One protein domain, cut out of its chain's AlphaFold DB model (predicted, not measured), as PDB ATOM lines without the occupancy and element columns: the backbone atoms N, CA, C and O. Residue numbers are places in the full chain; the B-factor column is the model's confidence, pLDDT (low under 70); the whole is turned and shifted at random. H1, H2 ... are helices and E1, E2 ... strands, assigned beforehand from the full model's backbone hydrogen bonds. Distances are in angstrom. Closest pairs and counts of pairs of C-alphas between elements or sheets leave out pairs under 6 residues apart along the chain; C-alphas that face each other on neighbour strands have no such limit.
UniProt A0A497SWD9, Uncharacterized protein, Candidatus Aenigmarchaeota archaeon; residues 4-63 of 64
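This is residues 4 to 63 of the 64 residues of an uncharacterized protein of Candidatus Aenigmarchaeota archaeon (UniProt A0A497SWD9). A strongly twisted meander of three strands, each the antiparallel neighbour of the one before, with one helix, H1, grazing the sheet. The printed part has 60 residues, with E1, E2, E3 and H1 in that order; sheet order is E1, E2, E3, and the class mixed. It is only just loose, close to compact, radius of gyration of the C-alphas 12.7 A, and spans 37 by 25 by 14 A.

Inner strand E2, residues 27 to 33, forms antiparallel hairpins with edge strands E1, residues 11 to 16, at 150 degrees, and E3, residues 39 to 46, at 153 degrees. Within hydrogen-bond range are N 15 and O 31, 2.9 A, and N 30 and O 43, 2.9 A. H1, residues 50 to 62, only grazes the sheet; its closest C-alphas to E1 are those of Gln 57 and Tyr 16, 7.7 A. In H1 every O i to N i+4 pair is within range.

E1, 16.4 A, begins at C-alpha 11 (-28.491, -45.213, -22.459). E2 measures 18.9 A and E3 21.4 A. H1, 18.3 A, ends at C-alpha 62 (-47.584, -35.090, -28.890).

The farthest C-alphas, Cys 8 and Asn 24, are 37.7 A apart. The printed part has no cut and no long link; no printed residue is under 70 pLDDT.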
ATOM      1  N   THR A   4     -27.823 -50.012 -20.982       93.06
ATOM      2  CA  THR A   4     -26.937 -49.549 -22.058       93.06
ATOM      3  C   THR A   4     -27.260 -50.272 -23.363       93.06
ATOM      4  O   THR A   4     -27.414 -51.491 -23.374       93.06
ATOM      5  N   CYS A   5     -27.350 -49.523 -24.461       93.38
ATOM      6  CA  CYS A   5     -27.583 -50.056 -25.794       93.38
ATOM      7  C   CYS A   5     -26.355 -50.848 -26.279       93.38
ATOM      8  O   CYS A   5     -25.264 -50.276 -26.342       93.38
ATOM      9  N   PRO A   6     -26.511 -52.118 -26.691       93.19
ATOM     10  CA  PRO A   6     -25.405 -52.930 -27.189       93.19
ATOM     11  C   PRO A   6     -24.867 -52.464 -28.551       93.19
ATOM     12  O   PRO A   6     -23.754 -52.832 -28.907       93.19
ATOM     13  N   GLN A   7     -25.626 -51.666 -29.315       93.81
ATOM     14  CA  GLN A   7     -25.208 -51.199 -30.643       93.81
ATOM     15  C   GLN A   7     -24.409 -49.891 -30.613       93.81
ATOM     16  O   GLN A   7     -23.450 -49.747 -31.362       93.81
ATOM     17  N   CYS A   8     -24.796 -48.926 -29.774       93.12
ATOM     18  CA  CYS A   8     -24.192 -47.586 -29.777       93.12
ATOM     19  C   CYS A   8     -23.620 -47.147 -28.422       93.12
ATOM     20  O   CYS A   8     -23.106 -46.035 -28.313       93.12
ATOM     21  N   GLY A   9     -23.747 -47.969 -27.375       93.12
ATOM     22  CA  GLY A   9     -23.230 -47.673 -26.034       93.12
ATOM     23  C   GLY A   9     -23.973 -46.569 -25.271       93.12
ATOM     24  O   GLY A   9     -23.618 -46.280 -24.130       93.12
ATOM     25  N   LYS A  10     -25.007 -45.949 -25.857       92.69
ATOM     26  CA  LYS A  10     -25.836 -44.933 -25.186       92.69
ATOM     27  C   LYS A  10     -26.848 -45.566 -24.231       92.69
ATOM     28  O   LYS A  10     -27.158 -46.751 -24.331       92.69
ATOM     29  N   GLN A  11     -27.405 -44.762 -23.327       93.00
ATOM     30  CA  GLN A  11     -28.491 -45.213 -22.459       93.00
ATOM     31  C   GLN A  11     -29.782 -45.434 -23.252       93.00
ATOM     32  O   GLN A  11     -30.125 -44.671 -24.153       93.00
ATOM     33  N   MET A  12     -30.489 -46.500 -22.901       93.38
ATOM     34  CA  MET A  12     -31.820 -46.813 -23.393       93.38
ATOM     35  C   MET A  12     -32.860 -46.249 -22.433       93.38
ATOM     36  O   MET A  12     -32.679 -46.273 -21.212       93.38
ATOM     37  N   ILE A  13     -33.974 -45.803 -22.998       92.31
ATOM     38  CA  ILE A  13     -35.143 -45.374 -22.241       92.31
ATOM     39  C   ILE A  13     -36.186 -46.483 -22.239       92.31
ATOM     40  O   ILE A  13     -36.310 -47.260 -23.188       92.31
ATOM     41  N   LYS A  14     -36.924 -46.577 -21.138       91.88
ATOM     42  CA  LYS A  14     -38.073 -47.467 -21.035       91.88
ATOM     43  C   LYS A  14     -39.235 -46.830 -21.791       91.88
ATOM     44  O   LYS A  14     -39.572 -45.686 -21.507       91.88
ATOM     45  N   ARG A  15     -39.846 -47.580 -22.706       90.25
ATOM     46  CA  ARG A  15     -41.091 -47.209 -23.388       90.25
ATOM     47  C   ARG A  15     -42.114 -48.315 -23.252       90.25
ATOM     48  O   ARG A  15     -41.753 -49.485 -23.133       90.25
ATOM     49  N   TYR A  16     -43.385 -47.952 -23.280       90.25
ATOM     50  CA  TYR A  16     -44.466 -48.920 -23.204       90.25
ATOM     51  C   TYR A  16     -44.909 -49.378 -24.589       90.25
ATOM     52  O   TYR A  16     -44.897 -48.616 -25.554       90.25
ATOM     53  N   GLU A  17     -45.305 -50.642 -24.690       89.31
ATOM     54  CA  GLU A  17     -45.977 -51.123 -25.891       89.31
ATOM     55  C   GLU A  17     -47.381 -50.522 -25.984       89.31
ATOM     56  O   GLU A  17     -48.022 -50.262 -24.968       89.31
ATOM     57  N   ASN A  18     -47.905 -50.353 -27.198       86.62
ATOM     58  CA  ASN A  18     -49.268 -49.859 -27.402       86.62
ATOM     59  C   ASN A  18     -50.330 -50.955 -27.187       86.62
ATOM     60  O   ASN A  18     -51.133 -51.254 -28.070       86.62
ATOM     61  N   ARG A  19     -50.269 -51.634 -26.039       83.12
ATOM     62  CA  ARG A  19     -51.241 -52.646 -25.620       83.12
ATOM     63  C   ARG A  19     -51.235 -52.825 -24.109       83.12
ATOM     64  O   ARG A  19     -50.209 -52.659 -23.456       83.12
ATOM     65  N   VAL A  20     -52.368 -53.276 -23.590       87.00
ATOM     66  CA  VAL A  20     -52.529 -53.706 -22.199       87.00
ATOM     67  C   VAL A  20     -52.853 -55.195 -22.193       87.00
ATOM     68  O   VAL A  20     -53.674 -55.667 -22.979       87.00
ATOM     69  N   LEU A  21     -52.199 -55.951 -21.315       86.19
ATOM     70  CA  LEU A  21     -52.535 -57.348 -21.075       86.19
ATOM     71  C   LEU A  21     -53.640 -57.416 -20.019       86.19
ATOM     72  O   LEU A  21     -53.467 -56.952 -18.888       86.19
ATOM     73  N   LEU A  22     -54.763 -58.028 -20.399       85.19
ATOM     74  CA  LEU A  22     -55.966 -58.188 -19.578       85.19
ATOM     75  C   LEU A  22     -55.780 -59.280 -18.508       85.19
ATOM     76  O   LEU A  22     -56.441 -60.315 -18.521       85.19
ATOM     77  N   THR A  23     -54.835 -59.068 -17.594       84.94
ATOM     78  CA  THR A  23     -54.646 -59.880 -16.383       84.94
ATOM     79  C   THR A  23     -55.244 -59.181 -15.162       84.94
ATOM     80  O   THR A  23     -55.621 -58.016 -15.243       84.94
ATOM     81  N   ASN A  24     -55.319 -59.866 -14.016       82.38
ATOM     82  CA  ASN A  24     -55.702 -59.241 -12.746       82.38
ATOM     83  C   ASN A  24     -54.525 -59.285 -11.745       82.38
ATOM     84  O   ASN A  24     -54.203 -60.374 -11.263       82.38
ATOM     85  N   PRO A  25     -53.861 -58.149 -11.441       83.81
ATOM     86  CA  PRO A  25     -54.083 -56.809 -12.005       83.81
ATOM     87  C   PRO A  25     -53.612 -56.694 -13.474       83.81
ATOM     88  O   PRO A  25     -52.819 -57.538 -13.919       83.81
ATOM     89  N   PRO A  26     -54.068 -55.672 -14.233       87.12
ATOM     90  CA  PRO A  26     -53.620 -55.432 -15.604       87.12
ATOM     91  C   PRO A  26     -52.100 -55.299 -15.696       87.12
ATOM     92  O   PRO A  26     -51.443 -54.808 -14.771       87.12
ATOM     93  N   GLN A  27     -51.551 -55.757 -16.817       89.81
ATOM     94  CA  GLN A  27     -50.120 -55.719 -17.092       89.81
ATOM     95  C   GLN A  27     -49.833 -54.816 -18.288       89.81
ATOM     96  O   GLN A  27     -50.503 -54.909 -19.315       89.81
ATOM     97  N   TYR A  28     -48.802 -53.985 -18.164       90.44
ATOM     98  CA  TYR A  28     -48.389 -53.020 -19.182       90.44
ATOM     99  C   TYR A  28     -47.000 -53.408 -19.697       90.44
ATOM    100  O   TYR A  28     -45.998 -53.119 -19.028       90.44
ATOM    101  N   PRO A  29     -46.919 -54.127 -20.832       92.69
ATOM    102  CA  PRO A  29     -45.649 -54.508 -21.429       92.69
ATOM    103  C   PRO A  29     -44.833 -53.278 -21.800       92.69
ATOM    104  O   PRO A  29     -45.362 -52.274 -22.281       92.69
ATOM    105  N   TRP A  30     -43.529 -53.375 -21.607       93.12
ATOM    106  CA  TRP A  30     -42.597 -52.319 -21.944       93.12
ATOM    107  C   TRP A  30     -41.333 -52.898 -22.571       93.12
ATOM    108  O   TRP A  30     -40.975 -54.062 -22.380       93.12
ATOM    109  N   TYR A  31     -40.642 -52.061 -23.327       93.94
ATOM    110  CA  TYR A  31     -39.408 -52.388 -24.018       93.94
ATOM    111  C   TYR A  31     -38.366 -51.297 -23.783       93.94
ATOM    112  O   TYR A  31     -38.676 -50.153 -23.441       93.94
ATOM    113  N   TRP A  32     -37.103 -51.672 -23.934       94.56
ATOM    114  CA  TRP A  32     -36.010 -50.719 -23.986       94.56
ATOM    115  C   TRP A  32     -35.918 -50.170 -25.402       94.56
ATOM    116  O   TRP A  32     -35.793 -50.939 -26.354       94.56
ATOM    117  N   TRP A  33     -35.934 -48.849 -25.535       94.00
ATOM    118  CA  TRP A  33     -35.748 -48.156 -26.802       94.00
ATOM    119  C   TRP A  33     -34.479 -47.309 -26.765       94.00
ATOM    120  O   TRP A  33     -34.170 -46.661 -25.761       94.00
ATOM    121  N   CYS A  34     -33.742 -47.308 -27.870       94.31
ATOM    122  CA  CYS A  34     -32.597 -46.439 -28.084       94.31
ATOM    123  C   CYS A  34     -32.804 -45.584 -29.337       94.31
ATOM    124  O   CYS A  34     -33.292 -46.077 -30.351       94.31
ATOM    125  N   GLU A  35     -32.317 -44.344 -29.310       91.06
ATOM    126  CA  GLU A  35     -32.364 -43.420 -30.454       91.06
ATOM    127  C   GLU A  35     -31.668 -43.948 -31.714       91.06
ATOM    128  O   GLU A  35     -32.009 -43.546 -32.819       91.06
ATOM    129  N   CYS A  36     -30.709 -44.873 -31.577       91.69
ATOM    130  CA  CYS A  36     -30.074 -45.517 -32.732       91.69
ATOM    131  C   CYS A  36     -30.990 -46.510 -33.477       91.69
ATOM    132  O   CYS A  36     -30.565 -47.094 -34.469       91.69
ATOM    133  N   GLY A  37     -32.217 -46.728 -32.992       91.62
ATOM    134  CA  GLY A  37     -33.190 -47.660 -33.558       91.62
ATOM    135  C   GLY A  37     -33.188 -49.046 -32.910       91.62
ATOM    136  O   GLY A  37     -34.103 -49.826 -33.160       91.62
ATOM    137  N   TYR A  38     -32.213 -49.363 -32.048       93.44
ATOM    138  CA  TYR A  38     -32.209 -50.626 -31.307       93.44
ATOM    139  C   TYR A  38     -33.355 -50.685 -30.293       93.44
ATOM    140  O   TYR A  38     -33.523 -49.782 -29.465       93.44
ATOM    141  N   THR A  39     -34.090 -51.795 -30.311       94.00
ATOM    142  CA  THR A  39     -35.132 -52.102 -29.330       94.00
ATOM    143  C   THR A  39     -34.907 -53.469 -28.716       94.00
ATOM    144  O   THR A  39     -34.566 -54.417 -29.422       94.00
ATOM    145  N   GLU A  40     -35.179 -53.598 -27.425       93.81
ATOM    146  CA  GLU A  40     -35.071 -54.870 -26.719       93.81
ATOM    147  C   GLU A  40     -36.284 -55.106 -25.828       93.81
ATOM    148  O   GLU A  40     -36.769 -54.183 -25.173       93.81
ATOM    149  N   LYS A  41     -36.759 -56.355 -25.775       92.62
ATOM    150  CA  LYS A  41     -37.860 -56.727 -24.883       92.62
ATOM    151  C   LYS A  41     -37.491 -56.410 -23.436       92.62
ATOM    152  O   LYS A  41     -36.419 -56.775 -22.959       92.62
ATOM    153  N   GLY A  42     -38.397 -55.716 -22.762       90.44
ATOM    154  CA  GLY A  42     -38.297 -55.415 -21.348       90.44
ATOM    155  C   GLY A  42     -39.090 -56.418 -20.523       90.44
ATOM    156  O   GLY A  42     -38.910 -57.630 -20.643       90.44
ATOM    157  N   GLY A  43     -39.973 -55.893 -19.681       92.19
ATOM    158  CA  GLY A  43     -40.872 -56.661 -18.830       92.19
ATOM    159  C   GLY A  43     -42.314 -56.183 -18.952       92.19
ATOM    160  O   GLY A  43     -42.716 -55.607 -19.960       92.19
ATOM    161  N   ALA A  44     -43.094 -56.419 -17.902       91.31
ATOM    162  CA  ALA A  44     -44.431 -55.870 -17.763       91.31
ATOM    163  C   ALA A  44     -44.597 -55.298 -16.358       91.31
ATOM    164  O   ALA A  44     -44.305 -55.974 -15.369       91.31
ATOM    165  N   ASP A  45     -45.075 -54.062 -16.282       89.25
ATOM    166  CA  ASP A  45     -45.400 -53.435 -15.008       89.25
ATOM    167  C   ASP A  45     -46.838 -53.773 -14.609       89.25
ATOM    168  O   ASP A  45     -47.703 -54.011 -15.457       89.25
ATOM    169  N   ARG A  46     -47.090 -53.795 -13.300       85.50
ATOM    170  CA  ARG A  46     -48.406 -54.016 -12.690       85.50
ATOM    171  C   ARG A  46     -48.739 -52.836 -11.790       85.50
ATOM    172  O   ARG A  46     -47.836 -52.221 -11.233       85.50
ATOM    173  N   GLY A  47     -50.029 -52.566 -11.608       71.88
ATOM    174  CA  GLY A  47     -50.488 -51.538 -10.667       71.88
ATOM    175  C   GLY A  47     -50.319 -50.098 -11.157       71.88
ATOM    176  O   GLY A  47     -50.411 -49.183 -10.350       71.88
ATOM    177  N   ILE A  48     -50.096 -49.893 -12.458       72.00
ATOM    178  CA  ILE A  48     -50.226 -48.575 -13.092       72.00
ATOM    179  C   ILE A  48     -51.722 -48.323 -13.329       72.00
ATOM    180  O   ILE A  48     -52.425 -49.206 -13.842       72.00
ATOM    181  N   LEU A  49     -52.222 -47.146 -12.947       73.38
ATOM    182  CA  LEU A  49     -53.575 -46.727 -13.311       73.38
ATOM    183  C   LEU A  49     -53.629 -46.557 -14.832       73.38
ATOM    184  O   LEU A  49     -52.736 -45.957 -15.422       73.38
ATOM    185  N   MET A  50     -54.669 -47.087 -15.483       71.19
ATOM    186  CA  MET A  50     -54.793 -46.982 -16.947       71.19
ATOM    187  C   MET A  50     -54.695 -45.530 -17.431       71.19
ATOM    188  O   MET A  50     -54.140 -45.281 -18.493       71.19
ATOM    189  N   GLU A  51     -55.208 -44.585 -16.644       75.75
ATOM    190  CA  GLU A  51     -55.154 -43.154 -16.941       75.75
ATOM    191  C   GLU A  51     -53.714 -42.632 -17.050       75.75
ATOM    192  O   GLU A  51     -53.371 -42.025 -18.062       75.75
ATOM    193  N   ASP A  52     -52.845 -42.963 -16.087       78.00
ATOM    194  CA  ASP A  52     -51.428 -42.573 -16.108       78.00
ATOM    195  C   ASP A  52     -50.706 -43.140 -17.336       78.00
ATOM    196  O   ASP A  52     -49.883 -42.471 -17.962       78.00
ATOM    197  N   PHE A  53     -51.031 -44.382 -17.703       74.56
ATOM    198  CA  PHE A  53     -50.465 -45.040 -18.877       74.56
ATOM    199  C   PHE A  53     -50.871 -44.341 -20.179       74.56
ATOM    200  O   PHE A  53     -50.014 -44.033 -21.010       74.56
ATOM    201  N   TYR A  54     -52.167 -44.068 -20.358       79.00
ATOM    202  CA  TYR A  54     -52.657 -43.370 -21.546       79.00
ATOM    203  C   TYR A  54     -52.117 -41.943 -21.629       79.00
ATOM    204  O   TYR A  54     -51.757 -41.498 -22.720       79.00
ATOM    205  N   TYR A  55     -52.004 -41.249 -20.495       80.88
ATOM    206  CA  TYR A  55     -51.420 -39.912 -20.439       80.88
ATOM    207  C   TYR A  55     -49.953 -39.920 -20.899       80.88
ATOM    208  O   TYR A  55     -49.578 -39.130 -21.765       80.88
ATOM    209  N   GLN A  56     -49.140 -40.873 -20.422       79.31
ATOM    210  CA  GLN A  56     -47.748 -41.026 -20.867       79.31
ATOM    211  C   GLN A  56     -47.635 -41.309 -22.371       79.31
ATOM    212  O   GLN A  56     -46.801 -40.706 -23.047       79.31
ATOM    213  N   GLN A  57     -48.482 -42.186 -22.920       78.88
ATOM    214  CA  GLN A  57     -48.493 -42.454 -24.363       78.88
ATOM    215  C   GLN A  57     -48.900 -41.227 -25.179       78.88
ATOM    216  O   GLN A  57     -48.310 -40.955 -26.226       78.88
ATOM    217  N   TRP A  58     -49.898 -40.479 -24.708       82.19
ATOM    218  CA  TRP A  58     -50.326 -39.250 -25.359       82.19
ATOM    219  C   TRP A  58     -49.200 -38.210 -25.381       82.19
ATOM    220  O   TRP A  58     -48.951 -37.619 -26.433       82.19
ATOM    221  N   GLU A  59     -48.472 -38.028 -24.274       84.56
ATOM    222  CA  GLU A  59     -47.315 -37.126 -24.226       84.56
ATOM    223  C   GLU A  59     -46.195 -37.560 -25.179       84.56
ATOM    224  O   GLU A  59     -45.589 -36.709 -25.825       84.56
ATOM    225  N   GLU A  60     -45.911 -38.861 -25.303       79.06
ATOM    226  CA  GLU A  60     -44.896 -39.354 -26.245       79.06
ATOM    227  C   GLU A  60     -45.255 -39.059 -27.708       79.06
ATOM    228  O   GLU A  60     -44.368 -38.728 -28.492       79.06
ATOM    229  N   VAL A  61     -46.538 -39.152 -28.077       78.19
ATOM    230  CA  VAL A  61     -47.010 -38.867 -29.444       78.19
ATOM    231  C   VAL A  61     -47.075 -37.362 -29.730       78.19
ATOM    232  O   VAL A  61     -46.839 -36.954 -30.864       78.19
ATOM    233  N   ASN A  62     -47.386 -36.537 -28.724       78.44
ATOM    234  CA  ASN A  62     -47.584 -35.090 -28.890       78.44
ATOM    235  C   ASN A  62     -46.354 -34.236 -28.546       78.44
ATOM    236  O   ASN A  62     -46.390 -33.023 -28.741       78.44
ATOM    237  N   LYS A  63     -45.254 -34.834 -28.072       71.06
ATOM    238  CA  LYS A  63     -43.934 -34.184 -28.028       71.06
ATOM    239  C   LYS A  63     -43.351 -34.110 -29.447       71.06
ATOM    240  O   LYS A  63     -42.460 -34.882 -29.798       71.06
TER     241      LYS A  63